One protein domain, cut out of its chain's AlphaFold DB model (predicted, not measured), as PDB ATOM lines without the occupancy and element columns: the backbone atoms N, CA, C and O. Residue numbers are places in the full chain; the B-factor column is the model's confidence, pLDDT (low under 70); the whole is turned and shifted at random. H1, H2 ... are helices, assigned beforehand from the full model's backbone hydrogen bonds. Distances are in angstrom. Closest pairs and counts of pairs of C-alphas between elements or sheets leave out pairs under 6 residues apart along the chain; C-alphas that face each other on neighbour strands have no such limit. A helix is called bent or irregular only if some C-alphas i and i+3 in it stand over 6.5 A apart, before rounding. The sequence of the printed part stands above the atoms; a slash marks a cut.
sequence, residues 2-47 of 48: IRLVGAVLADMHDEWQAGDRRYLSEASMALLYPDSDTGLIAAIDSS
ATOM      1  N   ILE A   2     125.337 118.434 141.618       79.81
ATOM      2  CA  ILE A   2     124.198 119.135 140.975       79.81
ATOM      3  C   ILE A   2     124.597 120.392 140.176       79.81
ATOM      4  O   ILE A   2     124.076 120.620 139.093       79.81
ATOM      5  N   ARG A   3     125.549 121.193 140.673       81.88
ATOM      6  CA  ARG A   3     125.918 122.466 140.026       81.88
ATOM      7  C   ARG A   3     126.603 122.313 138.666       81.88
ATOM      8  O   ARG A   3     126.424 123.175 137.823       81.88
ATOM      9  N   LEU A   4     127.352 121.230 138.450       86.25
ATOM     10  CA  LEU A   4     128.020 120.986 137.168       86.25
ATOM     11  C   LEU A   4     127.007 120.562 136.100       86.25
ATOM     12  O   LEU A   4     126.990 121.116 135.012       86.25
ATOM     13  N   VAL A   5     126.127 119.619 136.445       90.38
ATOM     14  CA  VAL A   5     125.073 119.135 135.542       90.38
ATOM     15  C   VAL A   5     124.102 120.263 135.183       90.38
ATOM     16  O   VAL A   5     123.735 120.404 134.023       90.38
ATOM     17  N   GLY A   6     123.735 121.106 136.157       90.12
ATOM     18  CA  GLY A   6     122.893 122.277 135.910       90.12
ATOM     19  C   GLY A   6     123.548 123.310 134.991       90.12
ATOM     20  O   GLY A   6     122.861 123.880 134.152       90.12
ATOM     21  N   ALA A   7     124.864 123.515 135.106       88.38
ATOM     22  CA  ALA A   7     125.594 124.428 134.231       88.38
ATOM     23  C   ALA A   7     125.631 123.931 132.776       88.38
ATOM     24  O   ALA A   7     125.368 124.711 131.873       88.38
ATOM     25  N   VAL A   8     125.879 122.635 132.554       89.25
ATOM     26  CA  VAL A   8     125.882 122.041 131.203       89.25
ATOM     27  C   VAL A   8     124.493 122.102 130.562       89.25
ATOM     28  O   VAL A   8     124.368 122.445 129.394       89.25
ATOM     29  N   LEU A   9     123.436 121.798 131.321       89.62
ATOM     30  CA  LEU A   9     122.070 121.853 130.800       89.62
ATOM     31  C   LEU A   9     121.640 123.283 130.441       89.62
ATOM     32  O   LEU A   9     120.954 123.469 129.441       89.62
ATOM     33  N   ALA A  10     122.027 124.271 131.254       88.50
ATOM     34  CA  ALA A  10     121.739 125.675 130.981       88.50
ATOM     35  C   ALA A  10     122.442 126.152 129.701       88.50
ATOM     36  O   ALA A  10     121.792 126.727 128.838       88.50
ATOM     37  N   ASP A  11     123.724 125.820 129.542       86.56
ATOM     38  CA  ASP A  11     124.520 126.146 128.352       86.56
ATOM     39  C   ASP A  11     123.904 125.544 127.072       86.56
ATOM     40  O   ASP A  11     123.641 126.249 126.102       86.56
ATOM     41  N   MET A  12     123.521 124.260 127.112       87.56
ATOM     42  CA  MET A  12     122.829 123.596 125.996       87.56
ATOM     43  C   MET A  12     121.438 124.184 125.703       87.56
ATOM     44  O   MET A  12     120.999 124.190 124.551       87.56
ATOM     45  N   HIS A  13     120.710 124.633 126.730       86.62
ATOM     46  CA  HIS A  13     119.401 125.262 126.559       86.62
ATOM     47  C   HIS A  13     119.528 126.621 125.871       86.62
ATOM     48  O   HIS A  13     118.768 126.902 124.943       86.62
ATOM     49  N   ASP A  14     120.503 127.422 126.291       83.31
ATOM     50  CA  ASP A  14     120.767 128.738 125.718       83.31
ATOM     51  C   ASP A  14     121.204 128.618 124.252       83.31
ATOM     52  O   ASP A  14     120.692 129.344 123.400       83.31
ATOM     53  N   GLU A  15     122.056 127.645 123.914       78.31
ATOM     54  CA  GLU A  15     122.443 127.366 122.524       78.31
ATOM     55  C   GLU A  15     121.268 126.882 121.662       78.31
ATOM     56  O   GLU A  15     121.131 127.281 120.501       78.31
ATOM     57  N   TRP A  16     120.388 126.046 122.222       77.81
ATOM     58  CA  TRP A  16     119.197 125.564 121.522       77.81
ATOM     59  C   TRP A  16     118.154 126.671 121.300       77.81
ATOM     60  O   TRP A  16     117.474 126.670 120.274       77.81
ATOM     61  N   GLN A  17     118.044 127.630 122.223       72.94
ATOM     62  CA  GLN A  17     117.154 128.790 122.095       72.94
ATOM     63  C   GLN A  17     117.717 129.878 121.172       72.94
ATOM     64  O   GLN A  17     116.956 130.504 120.434       72.94
ATOM     65  N   ALA A  18     119.029 130.116 121.210       76.19
ATOM     66  CA  ALA A  18     119.698 131.147 120.416       76.19
ATOM     67  C   ALA A  18     120.008 130.701 118.977       76.19
ATOM     68  O   ALA A  18     120.341 131.532 118.127       76.19
ATOM     69  N   GLY A  19     119.914 129.398 118.696       74.62
ATOM     70  CA  GLY A  19     120.089 128.845 117.363       74.62
ATOM     71  C   GLY A  19     119.021 129.332 116.384       74.62
ATOM     72  O   GLY A  19     117.831 129.396 116.696       74.62
ATOM     73  N   ASP A  20     119.449 129.637 115.160       72.88
ATOM     74  CA  ASP A  20     118.532 129.894 114.054       72.88
ATOM     75  C   ASP A  20     117.615 128.672 113.886       72.88
ATOM     76  O   ASP A  20     118.108 127.535 113.864       72.88
ATOM     77  N   ARG A  21     116.293 128.875 113.808       74.00
ATOM     78  CA  ARG A  21     115.327 127.775 113.648       74.00
ATOM     79  C   ARG A  21     115.458 127.217 112.236       74.00
ATOM     80  O   ARG A  21     114.678 127.529 111.340       74.00
ATOM     81  N   ARG A  22     116.486 126.399 112.031       78.06
ATOM     82  CA  ARG A  22     116.763 125.700 110.781       78.06
ATOM     83  C   ARG A  22     115.772 124.559 110.657       78.06
ATOM     84  O   ARG A  22     116.056 123.421 111.025       78.06
ATOM     85  N   TYR A  23     114.586 124.896 110.171       77.75
ATOM     86  CA  TYR A  23     113.630 123.898 109.730       77.75
ATOM     87  C   TYR A  23     114.238 123.070 108.591       77.75
ATOM     88  O   TYR A  23     115.165 123.497 107.895       77.75
ATOM     89  N   LEU A  24     113.715 121.859 108.416       81.56
ATOM     90  CA  LEU A  24     114.053 121.017 107.274       81.56
ATOM     91  C   LEU A  24     113.732 121.755 105.964       81.56
ATOM     92  O   LEU A  24     112.770 122.518 105.898       81.56
ATOM     93  N   SER A  25     114.526 121.516 104.915       84.69
ATOM     94  CA  SER A  25     114.213 122.045 103.582       84.69
ATOM     95  C   SER A  25     112.861 121.520 103.093       84.69
ATOM     96  O   SER A  25     112.464 120.417 103.467       84.69
ATOM     97  N   GLU A  26     112.185 122.257 102.207       82.19
ATOM     98  CA  GLU A  26     110.898 121.847 101.615       82.19
ATOM     99  C   GLU A  26     110.956 120.425 101.029       82.19
ATOM    100  O   GLU A  26     110.099 119.591 101.308       82.19
ATOM    101  N   ALA A  27     112.037 120.104 100.310       83.94
ATOM    102  CA  ALA A  27     112.264 118.772  99.755       83.94
ATOM    103  C   ALA A  27     112.385 117.679 100.835       83.94
ATOM    104  O   ALA A  27     111.906 116.568 100.636       83.94
ATOM    105  N   SER A  28     113.001 117.987 101.981       84.62
ATOM    106  CA  SER A  28     113.093 117.056 103.116       84.62
ATOM    107  C   SER A  28     111.757 116.948 103.857       84.62
ATOM    108  O   SER A  28     111.407 115.867 104.324       84.62
ATOM    109  N   MET A  29     110.989 118.042 103.929       84.50
ATOM    110  CA  MET A  29     109.630 118.046 104.477       84.50
ATOM    111  C   MET A  29     108.665 117.190 103.656       84.50
ATOM    112  O   MET A  29     107.860 116.471 104.238       84.50
ATOM    113  N   ALA A  30     108.773 117.192 102.327       81.81
ATOM    114  CA  ALA A  30     107.936 116.362 101.460       81.81
ATOM    115  C   ALA A  30     108.094 114.849 101.725       81.81
ATOM    116  O   ALA A  30     107.160 114.083 101.503       81.81
ATOM    117  N   LEU A  31     109.249 114.416 102.249       81.12
ATOM    118  CA  LEU A  31     109.517 113.013 102.596       81.12
ATOM    119  C   LEU A  31     108.823 112.551 103.888       81.12
ATOM    120  O   LEU A  31     108.742 111.347 104.122       81.12
ATOM    121  N   LEU A  32     108.324 113.472 104.720       76.38
ATOM    122  CA  LEU A  32     107.568 113.147 105.938       76.38
ATOM    123  C   LEU A  32     106.107 112.753 105.651       76.38
ATOM    124  O   LEU A  32     105.466 112.163 106.515       76.38
ATOM    125  N   TYR A  33     105.579 113.052 104.459       70.06
ATOM    126  CA  TYR A  33     104.159 112.891 104.115       70.06
ATOM    127  C   TYR A  33     103.738 111.616 103.330       70.06
ATOM    128  O   TYR A  33     102.853 111.725 102.481       70.06
ATOM    129  N   PRO A  34     104.260 110.394 103.575       65.19
ATOM    130  CA  PRO A  34     103.541 109.181 103.167       65.19
ATOM    131  C   PRO A  34     102.468 108.744 104.187       65.19
ATOM    132  O   PRO A  34     101.379 108.367 103.774       65.19
ATOM    133  N   ASP A  35     102.772 108.801 105.490       66.69
ATOM    134  CA  ASP A  35     101.889 108.481 106.631       66.69
ATOM    135  C   ASP A  35     102.605 108.989 107.900       66.69
ATOM    136  O   ASP A  35     103.510 108.335 108.416       66.69
ATOM    137  N   SER A  36     102.348 110.230 108.326       66.69
ATOM    138  CA  SER A  36     102.972 110.774 109.541       66.69
ATOM    139  C   SER A  36     102.055 110.561 110.744       66.69
ATOM    140  O   SER A  36     100.882 110.930 110.705       66.69
ATOM    141  N   ASP A  37     102.599 110.040 111.853       71.50
ATOM    142  CA  ASP A  37     101.865 109.821 113.118       71.50
ATOM    143  C   ASP A  37     101.231 111.110 113.687       71.50
ATOM    144  O   ASP A  37     100.313 111.081 114.507       71.50
ATOM    145  N   THR A  38     101.700 112.271 113.226       71.50
ATOM    146  CA  THR A  38     101.216 113.606 113.603       71.50
ATOM    147  C   THR A  38     100.056 114.090 112.718       71.50
ATOM    148  O   THR A  38      99.574 115.209 112.904       71.50
ATOM    149  N   GLY A  39      99.568 113.278 111.772       70.81
ATOM    150  CA  GLY A  39      98.539 113.674 110.801       70.81
ATOM    151  C   GLY A  39      97.272 114.260 111.437       70.81
ATOM    152  O   GLY A  39      96.722 115.235 110.927       70.81
ATOM    153  N   LEU A  40      96.862 113.747 112.603       73.50
ATOM    154  CA  LEU A  40      95.727 114.282 113.363       73.50
ATOM    155  C   LEU A  40      95.965 115.724 113.841       73.50
ATOM    156  O   LEU A  40      95.067 116.556 113.757       73.50
ATOM    157  N   ILE A  41      97.163 116.023 114.342       75.56
ATOM    158  CA  ILE A  41      97.507 117.338 114.903       75.56
ATOM    159  C   ILE A  41      97.628 118.370 113.774       75.56
ATOM    160  O   ILE A  41      97.126 119.481 113.905       75.56
ATOM    161  N   ALA A  42      98.219 117.983 112.639       70.88
ATOM    162  CA  ALA A  42      98.334 118.845 111.461       70.88
ATOM    163  C   ALA A  42      96.970 119.172 110.819       70.88
ATOM    164  O   ALA A  42      96.748 120.295 110.363       70.88
ATOM    165  N   ALA A  43      96.035 118.214 110.807       72.19
ATOM    166  CA  ALA A  43      94.686 118.419 110.274       72.19
ATOM    167  C   ALA A  43      93.849 119.404 111.110       72.19
ATOM    168  O   ALA A  43      93.019 120.117 110.552       72.19
ATOM    169  N   ILE A  44      94.072 119.459 112.428       76.62
ATOM    170  CA  ILE A  44      93.397 120.405 113.330       76.62
ATOM    171  C   ILE A  44      93.838 121.845 113.035       76.62
ATOM    172  O   ILE A  44      92.992 122.726 112.949       76.62
ATOM    173  N   ASP A  45      95.138 122.064 112.825       74.31
ATOM    174  CA  ASP A  45      95.714 123.383 112.508       74.31
ATOM    175  C   ASP A  45      95.265 123.906 111.129       74.31
ATOM    176  O   ASP A  45      95.078 125.098 110.931       74.31
ATOM    177  N   SER A  46      95.009 122.997 110.182       70.56
ATOM    178  CA  SER A  46      94.569 123.336 108.818       70.56
ATOM    179  C   SER A  46      93.071 123.659 108.692       70.56
ATOM    180  O   SER A  46      92.610 123.965 107.593       70.56
ATOM    181  N   SER A  47      92.290 123.519 109.770       66.06
ATOM    182  CA  SER A  47      90.826 123.667 109.767       66.06
ATOM    183  C   SER A  47      90.330 125.009 110.342       66.06
ATOM    184  O   SER A  47      89.122 125.140 110.569       66.06
TER     185      SER A  47
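AT A GLANCE: This is residues 2 to 47 of the 48 residues of the protein "Putative transposase" of Nocardioides sp. (strain ATCC BAA-499 / JS614) (UniProt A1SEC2). The printed part is an open, stretched-out string of three separate helices with no packed core: the longer helix H1 makes one end, and the short helices H2 and H3, joined by links with no named element, lie toward the other. No helix packs on another. The printed part has 46 residues with three named helices, in the order H1, H2, H3, and no named strand; the class is all helix. It is extended, with a radius of gyration of the C-alphas of 16.9 A, and the C-alphas span 45 by 22 by 18 A, a rod in outline.

HOW THE PARTS SIT: H1, residues 2 to 18, and H2, residues 26 to 30, are apart, with a short link of 7 residues between them. H2 and H3, residues 39 to 45, are also apart, with a short link of 8 residues between them. H1 and H3 are apart. Residues 2 to 47 stand free: no C-alpha has another, 8 or more residues away along the chain, within 10 A. In H1, H2 and H3 every O i to N i+4 pair is within hydrogen-bond range.

IN THESE COORDINATES: H1 runs from Ile 2, C-alpha at (124.198, 119.135, 140.975), to Ala 18, C-alpha at (119.698, 131.147, 120.416), and is 24.2 A long from first to last C-alpha. H2, Glu 26 to Ala 30, is 6.2 A long. H3, Gly 39 to Asp 45, is 10.3 A long and ends with C-alpha 45 at (95.714, 123.383, 112.508). No helix is bent or irregular.

THE WHOLE: The two C-alphas farthest apart, those of Arg 3 and Ser 47, are 46.4 A apart. The printed part has no cut, and neither link is long. The mean pLDDT of the printed part is 78.6; residues 34 to 36 and residue 47 are under 70.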